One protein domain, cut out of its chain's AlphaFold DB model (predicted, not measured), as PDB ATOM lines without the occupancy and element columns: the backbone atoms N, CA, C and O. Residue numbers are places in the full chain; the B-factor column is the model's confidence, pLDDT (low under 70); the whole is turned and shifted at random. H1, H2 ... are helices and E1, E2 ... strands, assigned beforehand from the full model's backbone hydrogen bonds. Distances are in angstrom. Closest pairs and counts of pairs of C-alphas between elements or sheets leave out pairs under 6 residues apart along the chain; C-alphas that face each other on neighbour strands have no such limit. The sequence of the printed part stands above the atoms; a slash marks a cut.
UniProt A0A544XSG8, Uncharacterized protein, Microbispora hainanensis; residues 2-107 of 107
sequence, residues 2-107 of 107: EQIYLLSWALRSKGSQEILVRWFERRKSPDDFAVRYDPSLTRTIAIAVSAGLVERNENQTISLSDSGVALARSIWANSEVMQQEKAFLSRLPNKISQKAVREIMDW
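AT A GLANCE: This is residues 2 to 107 of the 107 residues of an uncharacterized protein of Microbispora hainanensis (UniProt A0A544XSG8). The model has two loosely joined lobes, which together make an open ring of backbone: H1, H2 and H6 form one lobe, with H1 meeting both of the others, and H3 and H4 lie by a small two-stranded hairpin, E1 and E2, in the other. H5 lies between H4 and H2 and completes the ring, residues 25 to 39 run round the outside from H2 to H3, and residues 77 to 83 stick out. The printed part has 106 residues, with six named helices and two named strands in the order H1 H2 H3 E1 E2 H4 H5 H6; it is mostly helix, and the sheet, order E1 - E2, is antiparallel. It is compact, with a radius of gyration of the C-alphas of 14.6 A and spans of 41 by 34 by 23 A.

IN THESE COORDINATES: H1, residues 2 to 10, begins at C-alpha 2 (13.162, 12.857, 2.480) and is 12.3 A long. H2, residues 14 to 24, and H3, residues 40 to 50, are each 15.5 A long. E1, residues 54 to 56, begins at C-alpha 54 (9.108, 2.853, 14.344) and spans 6.9 A; E2, residues 62 to 64, spans 7.0 A. H4, residues 66 to 77, is 16.4 A long. H5, residues 83 to 89, is 10.0 A long, and H6, residues 98 to 105, is 10.5 A long and ends at C-alpha 105 (12.203, 17.822, -4.520).

HOW THE PARTS SIT: H1 and H2 touch only at the corner by their link, the closest C-alphas being those of Ala 10 and Ser 16, 4.7 A apart. H1 and H6 touch, closest at the C-alphas of Gln 3 and Val 101, 6.2 A, at a steep tilt of 47 degrees, the same way. H1 and H3 are close but not clearly touching, with the C-alphas of Tyr 5 and Leu 41 7.3 A apart. The closest C-alphas of H3 and E1, Ala 48 and Val 54, are 5.8 A apart. E1 and E2 form an antiparallel hairpin at 150 degrees, with N 55 and O 63 2.8 A apart, within hydrogen-bond range. The closest C-alphas of E1 and H4, Val 54 and Gly 68, are 6.0 A apart. H5 is close to but not clearly touching H4, with the C-alphas of Trp 76 and Lys 86 7.6 A apart, and H2, with those of Gln 17 and Phe 88 7.0 A apart. H3 and H4 are apart. In all six helices every O i to N i+4 pair is within hydrogen-bond range.

THE WHOLE: The two C-alphas farthest apart, those of Pro 30 and Ser 67, are 41.0 A from each other. The printed part has no cut, and the link from H2 to H3, 15 residues, is long. The mean pLDDT of the printed part is 87.5; residues 30 to 34 and residue 107, the chain's last, are under 70.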
ATOM      1  N   GLU A   2      13.786  12.254   3.676       83.81
ATOM      2  CA  GLU A   2      13.162  12.857   2.480       83.81
ATOM      3  C   GLU A   2      11.974  12.061   1.906       83.81
ATOM      4  O   GLU A   2      10.911  12.624   1.668       83.81
ATOM      5  N   GLN A   3      12.100  10.734   1.785       88.06
ATOM      6  CA  GLN A   3      11.002   9.855   1.344       88.06
ATOM      7  C   GLN A   3       9.711  10.014   2.162       88.06
ATOM      8  O   GLN A   3       8.620  10.002   1.600       88.06
ATOM      9  N   ILE A   4       9.824  10.156   3.486       88.25
ATOM     10  CA  ILE A   4       8.659  10.247   4.375       88.25
ATOM     11  C   ILE A   4       8.001  11.618   4.227       88.25
ATOM     12  O   ILE A   4       6.777  11.701   4.216       88.25
ATOM     13  N   TYR A   5       8.793  12.678   4.034       88.19
ATOM     14  CA  TYR A   5       8.271  14.008   3.712       88.19
ATOM     15  C   TYR A   5       7.493  14.011   2.399       88.19
ATOM     16  O   TYR A   5       6.366  14.502   2.369       88.19
ATOM     17  N   LEU A   6       8.053  13.412   1.347       88.06
ATOM     18  CA  LEU A   6       7.390  13.314   0.050       88.06
ATOM     19  C   LEU A   6       6.060  12.554   0.148       88.06
ATOM     20  O   LEU A   6       5.039  13.039  -0.333       88.06
ATOM     21  N   LEU A   7       6.054  11.384   0.796       88.94
ATOM     22  CA  LEU A   7       4.837  10.583   0.963       88.94
ATOM     23  C   LEU A   7       3.803  11.286   1.846       88.94
ATOM     24  O   LEU A   7       2.618  11.283   1.522       88.94
ATOM     25  N   SER A   8       4.243  11.928   2.931       89.06
ATOM     26  CA  SER A   8       3.368  12.714   3.801       89.06
ATOM     27  C   SER A   8       2.713  13.860   3.038       89.06
ATOM     28  O   SER A   8       1.508  14.040   3.170       89.06
ATOM     29  N   TRP A   9       3.466  14.587   2.205       89.50
ATOM     30  CA  TRP A   9       2.931  15.630   1.332       89.50
ATOM     31  C   TRP A   9       1.935  15.066   0.312       89.50
ATOM     32  O   TRP A   9       0.820  15.578   0.197       89.50
ATOM     33  N   ALA A  10       2.300  13.980  -0.370       89.25
ATOM     34  CA  ALA A  10       1.475  13.389  -1.416       89.25
ATOM     35  C   ALA A  10       0.134  12.874  -0.883       89.25
ATOM     36  O   ALA A  10      -0.871  12.962  -1.577       89.25
ATOM     37  N   LEU A  11       0.078  12.407   0.366       89.06
ATOM     38  CA  LEU A  11      -1.158  11.938   0.994       89.06
ATOM     39  C   LEU A  11      -2.151  13.063   1.351       89.06
ATOM     40  O   LEU A  11      -3.312  12.762   1.608       89.06
ATOM     41  N   ARG A  12      -1.751  14.345   1.350       86.19
ATOM     42  CA  ARG A  12      -2.597  15.455   1.851       86.19
ATOM     43  C   ARG A  12      -3.762  15.825   0.943       86.19
ATOM     44  O   ARG A  12      -4.751  16.370   1.426       86.19
ATOM     45  N   SER A  13      -3.632  15.636  -0.367       88.06
ATOM     46  CA  SER A  13      -4.664  16.052  -1.320       88.06
ATOM     47  C   SER A  13      -4.605  15.253  -2.613       88.06
ATOM     48  O   SER A  13      -3.529  14.854  -3.055       88.06
ATOM     49  N   LYS A  14      -5.758  15.098  -3.275       87.00
ATOM     50  CA  LYS A  14      -5.849  14.444  -4.593       87.00
ATOM     51  C   LYS A  14      -4.920  15.078  -5.634       87.00
ATOM     52  O   LYS A  14      -4.301  14.356  -6.403       87.00
ATOM     53  N   GLY A  15      -4.753  16.404  -5.611       87.12
ATOM     54  CA  GLY A  15      -3.819  17.092  -6.507       87.12
ATOM     55  C   GLY A  15      -2.369  16.642  -6.305       87.12
ATOM     56  O   GLY A  15      -1.697  16.288  -7.269       87.12
ATOM     57  N   SER A  16      -1.910  16.564  -5.050       87.88
ATOM     58  CA  SER A  16      -0.545  16.112  -4.725       87.88
ATOM     59  C   SER A  16      -0.340  14.631  -5.071       87.88
ATOM     60  O   SER A  16       0.725  14.241  -5.549       87.88
ATOM     61  N   GLN A  17      -1.380  13.809  -4.888       90.06
ATOM     62  CA  GLN A  17      -1.381  12.404  -5.304       90.06
ATOM     63  C   GLN A  17      -1.205  12.264  -6.818       90.06
ATOM     64  O   GLN A  17      -0.367  11.489  -7.276       90.06
ATOM     65  N   GLU A  18      -1.984  13.007  -7.605       88.56
ATOM     66  CA  GLU A  18      -1.924  12.960  -9.067       88.56
ATOM     67  C   GLU A  18      -0.579  13.434  -9.604       88.56
ATOM     68  O   GLU A  18      -0.028  12.784 -10.488       88.56
ATOM     69  N   ILE A  19      -0.034  14.508  -9.036       88.06
ATOM     70  CA  ILE A  19       1.308  14.999  -9.350       88.06
ATOM     71  C   ILE A  19       2.347  13.887  -9.149       88.06
ATOM     72  O   ILE A  19       3.129  13.589 -10.056       88.06
ATOM     73  N   LEU A  20       2.336  13.226  -7.982       88.56
ATOM     74  CA  LEU A  20       3.317  12.182  -7.690       88.56
ATOM     75  C   LEU A  20       3.148  10.968  -8.614       88.56
ATOM     76  O   LEU A  20       4.137  10.408  -9.087       88.56
ATOM     77  N   VAL A  21       1.908  10.571  -8.913       89.12
ATOM     78  CA  VAL A  21       1.653   9.466  -9.847       89.12
ATOM     79  C   VAL A  21       2.114   9.821 -11.262       89.12
ATOM     80  O   VAL A  21       2.822   9.022 -11.874       89.12
ATOM     81  N   ARG A  22       1.804  11.025 -11.764       87.56
ATOM     82  CA  ARG A  22       2.281  11.502 -13.074       87.56
ATOM     83  C   ARG A  22       3.802  11.463 -13.171       87.56
ATOM     84  O   ARG A  22       4.330  11.084 -14.219       87.56
ATOM     85  N   TRP A  23       4.504  11.799 -12.087       86.56
ATOM     86  CA  TRP A  23       5.960  11.699 -12.031       86.56
ATOM     87  C   TRP A  23       6.443  10.264 -12.277       86.56
ATOM     88  O   TRP A  23       7.250  10.028 -13.180       86.56
ATOM     89  N   PHE A  24       5.911   9.294 -11.525       85.75
ATOM     90  CA  PHE A  24       6.305   7.887 -11.655       85.75
ATOM     91  C   PHE A  24       5.884   7.265 -12.993       85.75
ATOM     92  O   PHE A  24       6.583   6.398 -13.512       85.75
ATOM     93  N   GLU A  25       4.798   7.750 -13.593       86.94
ATOM     94  CA  GLU A  25       4.340   7.357 -14.930       86.94
ATOM     95  C   GLU A  25       5.111   8.042 -16.074       86.94
ATOM     96  O   GLU A  25       4.796   7.823 -17.242       86.94
ATOM     97  N   ARG A  26       6.125   8.869 -15.770       83.12
ATOM     98  CA  ARG A  26       6.895   9.667 -16.746       83.12
ATOM     99  C   ARG A  26       6.040  10.658 -17.556       83.12
ATOM    100  O   ARG A  26       6.424  11.046 -18.655       83.12
ATOM    101  N   ARG A  27       4.912  11.105 -16.999       82.12
ATOM    102  CA  ARG A  27       3.981  12.093 -17.578       82.12
ATOM    103  C   ARG A  27       4.039  13.438 -16.843       82.12
ATOM    104  O   ARG A  27       3.005  14.036 -16.568       82.12
ATOM    105  N   LYS A  28       5.242  13.871 -16.462       73.38
ATOM    106  CA  LYS A  28       5.457  15.097 -15.677       73.38
ATOM    107  C   LYS A  28       5.194  16.368 -16.498       73.38
ATOM    108  O   LYS A  28       5.624  16.442 -17.648       73.38
ATOM    109  N   SER A  29       4.550  17.359 -15.884       74.31
ATOM    110  CA  SER A  29       4.443  18.734 -16.384       74.31
ATOM    111  C   SER A  29       5.468  19.645 -15.689       74.31
ATOM    112  O   SER A  29       5.768  19.413 -14.517       74.31
ATOM    113  N   PRO A  30       6.004  20.689 -16.352       64.62
ATOM    114  CA  PRO A  30       6.886  21.672 -15.714       64.62
ATOM    115  C   PRO A  30       6.265  22.379 -14.497       64.62
ATOM    116  O   PRO A  30       6.989  22.747 -13.582       64.62
ATOM    117  N   ASP A  31       4.938  22.517 -14.460       66.94
ATOM    118  CA  ASP A  31       4.207  23.211 -13.388       66.94
ATOM    119  C   ASP A  31       3.841  22.311 -12.191       66.94
ATOM    120  O   ASP A  31       3.157  22.744 -11.264       66.94
ATOM    121  N   ASP A  32       4.232  21.031 -12.214       66.38
ATOM    122  CA  ASP A  32       3.663  20.029 -11.308       66.38
ATOM    123  C   ASP A  32       4.237  20.068  -9.875       66.38
ATOM    124  O   ASP A  32       3.590  19.535  -8.978       66.38
ATOM    125  N   PHE A  33       5.399  20.674  -9.595       64.38
ATOM    126  CA  PHE A  33       6.090  20.434  -8.314       64.38
ATOM    127  C   PHE A  33       6.307  21.686  -7.459       64.38
ATOM    128  O   PHE A  33       7.140  22.536  -7.736       64.38
ATOM    129  N   ALA A  34       5.582  21.737  -6.338       65.31
ATOM    130  CA  ALA A  34       5.927  22.530  -5.159       65.31
ATOM    131  C   ALA A  34       5.732  21.654  -3.912       65.31
ATOM    132  O   ALA A  34       4.696  21.711  -3.233       65.31
ATOM    133  N   VAL A  35       6.707  20.780  -3.631       71.06
ATOM    134  CA  VAL A  35       6.670  19.919  -2.441       71.06
ATOM    135  C   VAL A  35       6.832  20.796  -1.203       71.06
ATOM    136  O   VAL A  35       7.847  21.460  -1.009       71.06
ATOM    137  N   ARG A  36       5.811  20.811  -0.342       74.06
ATOM    138  CA  ARG A  36       5.847  21.573   0.912       74.06
ATOM    139  C   ARG A  36       6.271  20.669   2.058       74.06
ATOM    140  O   ARG A  36       5.564  19.712   2.379       74.06
ATOM    141  N   TYR A  37       7.376  21.015   2.710       78.50
ATOM    142  CA  TYR A  37       7.801  20.359   3.941       78.50
ATOM    143  C   TYR A  37       6.827  20.653   5.081       78.50
ATOM    144  O   TYR A  37       6.462  21.801   5.330       78.50
ATOM    145  N   ASP A  38       6.421  19.603   5.790       79.75
ATOM    146  CA  ASP A  38       5.618  19.727   6.999       79.75
ATOM    147  C   ASP A  38       6.521  19.699   8.243       79.75
ATOM    148  O   ASP A  38       7.062  18.638   8.570       79.75
ATOM    149  N   PRO A  39       6.674  20.814   8.983       81.69
ATOM    150  CA  PRO A  39       7.508  20.836  10.183       81.69
ATOM    151  C   PRO A  39       6.972  19.921  11.298       81.69
ATOM    152  O   PRO A  39       7.747  19.437  12.125       81.69
ATOM    153  N   SER A  40       5.667  19.622  11.315       87.62
ATOM    154  CA  SER A  40       5.065  18.730  12.310       87.62
ATOM    155  C   SER A  40       5.456  17.265  12.110       87.62
ATOM    156  O   SER A  40       5.445  16.497  13.074       87.62
ATOM    157  N   LEU A  41       5.899  16.879  10.907       87.81
ATOM    158  CA  LEU A  41       6.248  15.493  10.595       87.81
ATOM    159  C   LEU A  41       7.416  14.976  11.440       87.81
ATOM    160  O   LEU A  41       7.400  13.825  11.873       87.81
ATOM    161  N   THR A  42       8.393  15.834  11.747       88.81
ATOM    162  CA  THR A  42       9.495  15.473  12.655       88.81
ATOM    163  C   THR A  42       8.966  15.097  14.038       88.81
ATOM    164  O   THR A  42       9.406  14.109  14.627       88.81
ATOM    165  N   ARG A  43       7.980  15.846  14.547       92.06
ATOM    166  CA  ARG A  43       7.354  15.562  15.841       92.06
ATOM    167  C   ARG A  43       6.531  14.276  15.791       92.06
ATOM    168  O   ARG A  43       6.627  13.474  16.713       92.06
ATOM    169  N   THR A  44       5.778  14.054  14.718       92.94
ATOM    170  CA  THR A  44       5.013  12.814  14.507       92.94
ATOM    171  C   THR A  44       5.920  11.587  14.522       92.94
ATOM    172  O   THR A  44       5.616  10.605  15.193       92.94
ATOM    173  N   ILE A  45       7.069  11.662  13.847       92.00
ATOM    174  CA  ILE A  45       8.071  10.593  13.856       92.00
ATOM    175  C   ILE A  45       8.610  10.363  15.269       92.00
ATOM    176  O   ILE A  45       8.684   9.220  15.703       92.00
ATOM    177  N   ALA A  46       8.956  11.423  16.004       92.38
ATOM    178  CA  ALA A  46       9.449  11.289  17.374       92.38
ATOM    179  C   ALA A  46       8.418  10.607  18.293       92.38
ATOM    180  O   ALA A  46       8.779   9.733  19.079       92.38
ATOM    181  N   ILE A  47       7.133  10.950  18.146       94.94
ATOM    182  CA  ILE A  47       6.038  10.288  18.866       94.94
ATOM    183  C   ILE A  47       5.970   8.807  18.477       94.94
ATOM    184  O   ILE A  47       5.922   7.953  19.355       94.94
ATOM    185  N   ALA A  48       6.028   8.487  17.183       94.31
ATOM    186  CA  ALA A  48       5.979   7.107  16.709       94.31
ATOM    187  C   ALA A  48       7.174   6.265  17.203       94.31
ATOM    188  O   ALA A  48       6.986   5.099  17.550       94.31
ATOM    189  N   VAL A  49       8.373   6.859  17.294       95.00
ATOM    190  CA  VAL A  49       9.551   6.227  17.913       95.00
ATOM    191  C   VAL A  49       9.289   5.967  19.394       95.00
ATOM    192  O   VAL A  49       9.479   4.851  19.863       95.00
ATOM    193  N   SER A  50       8.797   6.967  20.132       95.00
ATOM    194  CA  SER A  50       8.501   6.814  21.566       95.00
ATOM    195  C   SER A  50       7.389   5.799  21.855       95.00
ATOM    196  O   SER A  50       7.412   5.139  22.888       95.00
ATOM    197  N   ALA A  51       6.446   5.637  20.924       95.31
ATOM    198  CA  ALA A  51       5.389   4.635  20.983       95.31
ATOM    199  C   ALA A  51       5.874   3.227  20.589       95.31
ATOM    200  O   ALA A  51       5.091   2.281  20.625       95.31
ATOM    201  N   GLY A  52       7.140   3.080  20.182       95.06
ATOM    202  CA  GLY A  52       7.726   1.809  19.776       95.06
ATOM    203  C   GLY A  52       7.199   1.273  18.446       95.06
ATOM    204  O   GLY A  52       7.348   0.082  18.201       95.06
ATOM    205  N   LEU A  53       6.572   2.109  17.604       96.25
ATOM    206  CA  LEU A  53       6.006   1.721  16.298       96.25
ATOM    207  C   LEU A  53       7.023   1.821  15.155       96.25
ATOM    208  O   LEU A  53       6.883   1.179  14.115       96.25
ATOM    209  N   VAL A  54       8.031   2.670  15.316       95.94
ATOM    210  CA  VAL A  54       9.108   2.853  14.344       95.94
ATOM    211  C   VAL A  54      10.441   2.931  15.065       95.94
ATOM    212  O   VAL A  54      10.520   3.360  16.214       95.94
ATOM    213  N   GLU A  55      11.496   2.574  14.355       94.44
ATOM    214  CA  GLU A  55      12.868   2.612  14.834       94.44
ATOM    215  C   GLU A  55      13.700   3.504  13.922       94.44
ATOM    216  O   GLU A  55      13.506   3.549  12.700       94.44
ATOM    217  N   ARG A  56      14.633   4.244  14.524       91.88
ATOM    218  CA  ARG A  56      15.604   5.048  13.786       91.88
ATOM    219  C   ARG A  56      16.888   4.242  13.648       91.88
ATOM    220  O   ARG A  56      17.555   3.974  14.640       91.88
ATOM    221  N   ASN A  57      17.231   3.893  12.414       90.25
ATOM    222  CA  ASN A  57      18.444   3.149  12.096       90.25
ATOM    223  C   ASN A  57      19.688   4.048  12.224       90.25
ATOM    224  O   ASN A  57      19.592   5.278  12.146       90.25
ATOM    225  N   GLU A  58      20.870   3.438  12.322       84.56
ATOM    226  CA  GLU A  58      22.161   4.136  12.468       84.56
ATOM    227  C   GLU A  58      22.430   5.155  11.344       84.56
ATOM    228  O   GLU A  58      22.963   6.238  11.573       84.56
ATOM    229  N   ASN A  59      21.973   4.861  10.126       84.31
ATOM    230  CA  ASN A  59      22.084   5.743   8.959       84.31
ATOM    231  C   ASN A  59      20.982   6.826   8.880       84.31
ATOM    232  O   ASN A  59      20.741   7.390   7.813       84.31
ATOM    233  N   GLN A  60      20.276   7.092   9.983       80.50
ATOM    234  CA  GLN A  60      19.146   8.026  10.079       80.50
ATOM    235  C   GLN A  60      17.935   7.697   9.188       80.50
ATOM    236  O   GLN A  60      17.056   8.543   8.986       80.50
ATOM    237  N   THR A  61      17.860   6.481   8.648       86.88
ATOM    238  CA  THR A  61      16.621   5.982   8.045       86.88
ATOM    239  C   THR A  61      15.646   5.546   9.135       86.88
ATOM    240  O   THR A  61      16.023   5.381  10.295       86.88
ATOM    241  N   ILE A  62      14.373   5.426   8.772       91.19
ATOM    242  CA  ILE A  62      13.312   5.019   9.688       91.19
ATOM    243  C   ILE A  62      12.714   3.732   9.146       91.19
ATOM    244  O   ILE A  62      12.361   3.669   7.967       91.19
ATOM    245  N   SER A  63      12.606   2.740  10.018       93.69
ATOM    246  CA  SER A  63      11.968   1.452   9.756       93.69
ATOM    247  C   SER A  63      10.760   1.283  10.671       93.69
ATOM    248  O   SER A  63      10.689   1.899  11.731       93.69
ATOM    249  N   LEU A  64       9.802   0.449  10.271       94.69
ATOM    250  CA  LEU A  64       8.775  -0.032  11.197       94.69
ATOM    251  C   LEU A  64       9.414  -1.045  12.153       94.69
ATOM    252  O   LEU A  64      10.186  -1.889  11.700       94.69
ATOM    253  N   SER A  65       9.063  -0.968  13.435       96.38
ATOM    254  CA  SER A  65       9.318  -2.054  14.386       96.38
ATOM    255  C   SER A  65       8.345  -3.211  14.129       96.38
ATOM    256  O   SER A  65       7.382  -3.066  13.367       96.38
ATOM    257  N   ASP A  66       8.510  -4.341  14.816       96.25
ATOM    258  CA  ASP A  66       7.564  -5.463  14.718       96.25
ATOM    259  C   ASP A  66       6.121  -5.053  15.062       96.25
ATOM    260  O   ASP A  66       5.168  -5.444  14.378       96.25
ATOM    261  N   SER A  67       5.950  -4.205  16.083       96.19
ATOM    262  CA  SER A  67       4.637  -3.682  16.477       96.19
ATOM    263  C   SER A  67       4.069  -2.728  15.417       96.19
ATOM    264  O   SER A  67       2.879  -2.790  15.097       96.19
ATOM    265  N   GLY A  68       4.922  -1.908  14.796       96.25
ATOM    266  CA  GLY A  68       4.558  -1.055  13.669       96.25
ATOM    267  C   GLY A  68       4.137  -1.845  12.436       96.25
ATOM    268  O   GLY A  68       3.153  -1.493  11.786       96.25
ATOM    269  N   VAL A  69       4.833  -2.942  12.125       97.00
ATOM    270  CA  VAL A  69       4.463  -3.853  11.034       97.00
ATOM    271  C   VAL A  69       3.109  -4.500  11.313       97.00
ATOM    272  O   VAL A  69       2.267  -4.556  10.415       97.00
ATOM    273  N   ALA A  70       2.868  -4.962  12.542       96.94
ATOM    274  CA  ALA A  70       1.583  -5.539  12.929       96.94
ATOM    275  C   ALA A  70       0.435  -4.525  12.783       96.94
ATOM    276  O   ALA A  70      -0.603  -4.853  12.202       96.94
ATOM    277  N   LEU A  71       0.644  -3.282  13.228       96.12
ATOM    278  CA  LEU A  71      -0.324  -2.195  13.073       96.12
ATOM    279  C   LEU A  71      -0.566  -1.842  11.597       96.12
ATOM    280  O   LEU A  71      -1.707  -1.721  11.163       96.12
ATOM    281  N   ALA A  72       0.492  -1.711  10.797       94.75
ATOM    282  CA  ALA A  72       0.357  -1.421   9.372       94.75
ATOM    283  C   ALA A  72      -0.425  -2.527   8.644       94.75
ATOM    284  O   ALA A  72      -1.283  -2.235   7.810       94.75
ATOM    285  N   ARG A  73      -0.183  -3.798   8.993       95.88
ATOM    286  CA  ARG A  73      -0.927  -4.946   8.455       95.88
ATOM    287  C   ARG A  73      -2.394  -4.939   8.876       95.88
ATOM    288  O   ARG A  73      -3.241  -5.204   8.028       95.88
ATOM    289  N   SER A  74      -2.705  -4.628  10.136       96.44
ATOM    290  CA  SER A  74      -4.096  -4.571  10.605       96.44
ATOM    291  C   SER A  74      -4.873  -3.440   9.929       96.44
ATOM    292  O   SER A  74      -6.001  -3.654   9.483       96.44
ATOM    293  N   ILE A  75      -4.237  -2.276   9.753       95.31
ATOM    294  CA  ILE A  75      -4.789  -1.173   8.967       95.31
ATOM    295  C   ILE A  75      -5.031  -1.643   7.538       95.31
ATOM    296  O   ILE A  75      -6.135  -1.463   7.039       95.31
ATOM    297  N   TRP A  76      -4.044  -2.261   6.882       94.12
ATOM    298  CA  TRP A  76      -4.172  -2.702   5.491       94.12
ATOM    299  C   TRP A  76      -5.307  -3.714   5.294       94.12
ATOM    300  O   TRP A  76      -6.110  -3.544   4.376       94.12
ATOM    301  N   ALA A  77      -5.415  -4.702   6.186       95.38
ATOM    302  CA  ALA A  77      -6.411  -5.771   6.128       95.38
ATOM    303  C   ALA A  77      -7.858  -5.285   6.317       95.38
ATOM    304  O   ALA A  77      -8.781  -5.900   5.791       95.38
ATOM    305  N   ASN A  78      -8.073  -4.184   7.041       95.81
ATOM    306  CA  ASN A  78      -9.406  -3.619   7.229       95.81
ATOM    307  C   ASN A  78      -9.820  -2.778   6.006       95.81
ATOM    308  O   ASN A  78      -9.337  -1.664   5.826       95.81
ATOM    309  N   SER A  79     -10.734  -3.270   5.166       92.06
ATOM    310  CA  SER A  79     -11.162  -2.582   3.936       92.06
ATOM    311  C   SER A  79     -11.945  -1.283   4.157       92.06
ATOM    312  O   SER A  79     -12.100  -0.512   3.216       92.06
ATOM    313  N   GLU A  80     -12.425  -1.012   5.370       94.50
ATOM    314  CA  GLU A  80     -13.257   0.161   5.658       94.50
ATOM    315  C   GLU A  80     -12.428   1.403   6.013       94.50
ATOM    316  O   GLU A  80     -12.897   2.530   5.839       94.50
ATOM    317  N   VAL A  81     -11.175   1.221   6.443       94.62
ATOM    318  CA  VAL A  81     -10.287   2.317   6.863       94.62
ATOM    319  C   VAL A  81      -9.324   2.749   5.757       94.62
ATOM    320  O   VAL A  81      -8.796   1.920   5.011       94.62
ATOM    321  N   MET A  82      -9.044   4.058   5.700       91.00
ATOM    322  CA  MET A  82      -8.030   4.678   4.827       91.00
ATOM    323  C   MET A  82      -8.149   4.278   3.346       91.00
ATOM    324  O   MET A  82      -7.159   4.001   2.668       91.00
ATOM    325  N   GLN A  83      -9.383   4.173   2.846       93.50
ATOM    326  CA  GLN A  83      -9.670   3.637   1.512       93.50
ATOM    327  C   GLN A  83      -8.977   4.439   0.401       93.50
ATOM    328  O   GLN A  83      -8.411   3.861  -0.527       93.50
ATOM    329  N   GLN A  84      -8.982   5.772   0.508       90.81
ATOM    330  CA  GLN A  84      -8.401   6.658  -0.505       90.81
ATOM    331  C   GLN A  84      -6.874   6.571  -0.509       90.81
ATOM    332  O   GLN A  84      -6.255   6.466  -1.566       90.81
ATOM    333  N   GLU A  85      -6.266   6.558   0.674       91.81
ATOM    334  CA  GLU A  85      -4.825   6.456   0.857       91.81
ATOM    335  C   GLU A  85      -4.312   5.110   0.351       91.81
ATOM    336  O   GLU A  85      -3.329   5.071  -0.382       91.81
ATOM    337  N   LYS A  86      -4.999   4.006   0.662       93.69
ATOM    338  CA  LYS A  86      -4.635   2.670   0.162       93.69
ATOM    339  C   LYS A  86      -4.739   2.567  -1.352       93.69
ATOM    340  O   LYS A  86      -3.831   2.027  -1.988       93.69
ATOM    341  N   ALA A  87      -5.815   3.097  -1.936       92.38
ATOM    342  CA  ALA A  87      -5.987   3.129  -3.385       92.38
ATOM    343  C   ALA A  87      -4.857   3.925  -4.056       92.38
ATOM    344  O   ALA A  87      -4.308   3.495  -5.068       92.38
ATOM    345  N   PHE A  88      -4.461   5.053  -3.465       91.94
ATOM    346  CA  PHE A  88      -3.334   5.850  -3.934       91.94
ATOM    347  C   PHE A  88      -1.989   5.120  -3.794       91.94
ATOM    348  O   PHE A  88      -1.259   5.004  -4.775       91.94
ATOM    349  N   LEU A  89      -1.672   4.592  -2.608       91.06
ATOM    350  CA  LEU A  89      -0.412   3.890  -2.342       91.06
ATOM    351  C   LEU A  89      -0.231   2.670  -3.254       91.06
ATOM    352  O   LEU A  89       0.888   2.387  -3.667       91.06
ATOM    353  N   SER A  90      -1.323   2.001  -3.637       91.25
ATOM    354  CA  SER A  90      -1.295   0.865  -4.575       91.25
ATOM    355  C   SER A  90      -0.911   1.251  -6.010       91.25
ATOM    356  O   SER A  90      -0.565   0.380  -6.803       91.25
ATOM    357  N   ARG A  91      -0.971   2.542  -6.365       91.00
ATOM    358  CA  ARG A  91      -0.540   3.059  -7.679       91.00
ATOM    359  C   ARG A  91       0.945   3.417  -7.709       91.00
ATOM    360  O   ARG A  91       1.490   3.644  -8.786       91.00
ATOM    361  N   LEU A  92       1.587   3.520  -6.546       89.12
ATOM    362  CA  LEU A  92       3.001   3.853  -6.444       89.12
ATOM    363  C   LEU A  92       3.869   2.604  -6.660       89.12
ATOM    364  O   LEU A  92       3.434   1.484  -6.390       89.12
ATOM    365  N   PRO A  93       5.120   2.764  -7.122       88.00
ATOM    366  CA  PRO A  93       6.041   1.641  -7.200       88.00
ATOM    367  C   PRO A  93       6.367   1.103  -5.801       88.00
ATOM    368  O   PRO A  93       6.550   1.864  -4.852       88.00
ATOM    369  N   ASN A  94       6.569  -0.215  -5.698       84.88
ATOM    370  CA  ASN A  94       6.929  -0.896  -4.443       84.88
ATOM    371  C   ASN A  94       8.212  -0.360  -3.779       84.88
ATOM    372  O   ASN A  94       8.445  -0.600  -2.596       84.88
ATOM    373  N   LYS A  95       9.083   0.314  -4.540       87.06
ATOM    374  CA  LYS A  95      10.319   0.927  -4.042       87.06
ATOM    375  C   LYS A  95      10.500   2.306  -4.661       87.06
ATOM    376  O   LYS A  95      10.542   2.440  -5.880       87.06
ATOM    377  N   ILE A  96      10.695   3.307  -3.808       86.75
ATOM    378  CA  ILE A  96      11.045   4.674  -4.202       86.75
ATOM    379  C   ILE A  96      12.477   4.927  -3.732       86.75
ATOM    380  O   ILE A  96      12.748   4.885  -2.535       86.75
ATOM    381  N   SER A  97      13.418   5.150  -4.650       87.31
ATOM    382  CA  SER A  97      14.821   5.395  -4.291       87.31
ATOM    383  C   SER A  97      15.023   6.823  -3.771       87.31
ATOM    384  O   SER A  97      14.303   7.733  -4.169       87.31
ATOM    385  N   GLN A  98      16.036   7.053  -2.923       82.88
ATOM    386  CA  GLN A  98      16.385   8.421  -2.491       82.88
ATOM    387  C   GLN A  98      16.735   9.320  -3.683       82.88
ATOM    388  O   GLN A  98      16.402  10.497  -3.682       82.88
ATOM    389  N   LYS A  99      17.358   8.755  -4.728       85.12
ATOM    390  CA  LYS A  99      17.656   9.479  -5.969       85.12
ATOM    391  C   LYS A  99      16.379  10.020  -6.619       85.12
ATOM    392  O   LYS A  99      16.330  11.197  -6.940       85.12
ATOM    393  N   ALA A 100      15.349   9.180  -6.749       84.19
ATOM    394  CA  ALA A 100      14.059   9.595  -7.295       84.19
ATOM    395  C   ALA A 100      13.410  10.695  -6.444       84.19
ATOM    396  O   ALA A 100      12.878  11.652  -6.985       84.19
ATOM    397  N   VAL A 101      13.491  10.594  -5.113       86.00
ATOM    398  CA  VAL A 101      12.945  11.626  -4.218       86.00
ATOM    399  C   VAL A 101      13.658  12.965  -4.385       86.00
ATOM    400  O   VAL A 101      12.987  13.986  -4.467       86.00
ATOM    401  N   ARG A 102      14.990  12.971  -4.487       84.00
ATOM    402  CA  ARG A 102      15.750  14.205  -4.730       84.00
ATOM    403  C   ARG A 102      15.393  14.841  -6.064       84.00
ATOM    404  O   ARG A 102      15.089  16.019  -6.098       84.00
ATOM    405  N   GLU A 103      15.293  14.050  -7.130       83.00
ATOM    406  CA  GLU A 103      14.853  14.550  -8.442       83.00
ATOM    407  C   GLU A 103      13.438  15.161  -8.425       83.00
ATOM    408  O   GLU A 103      13.130  15.980  -9.283       83.00
ATOM    409  N   ILE A 104      12.574  14.760  -7.484       81.81
ATOM    410  CA  ILE A 104      11.235  15.343  -7.299       81.81
ATOM    411  C   ILE A 104      11.288  16.639  -6.480       81.81
ATOM    412  O   ILE A 104      10.501  17.546  -6.730       81.81
ATOM    413  N   MET A 105      12.152  16.700  -5.465       76.31
ATOM    414  CA  MET A 105      12.203  17.822  -4.520       76.31
ATOM    415  C   MET A 105      13.133  18.958  -4.957       76.31
ATOM    416  O   MET A 105      12.896  20.089  -4.551       76.31
ATOM    417  N   ASP A 106      14.161  18.668  -5.758       71.12
ATOM    418  CA  ASP A 106      15.151  19.640  -6.249       71.12
ATOM    419  C   ASP A 106      14.712  20.337  -7.559       71.12
ATOM    420  O   ASP A 106      15.526  21.008  -8.196       71.12
ATOM    421  N   TRP A 107      13.461  20.135  -7.991       54.97
ATOM    422  CA  TRP A 107      12.883  20.768  -9.183       54.97
ATOM    423  C   TRP A 107      12.381  22.186  -8.906       54.97
ATOM    424  O   TRP A 107      11.746  22.393  -7.847       54.97
TER     425      TRP A 107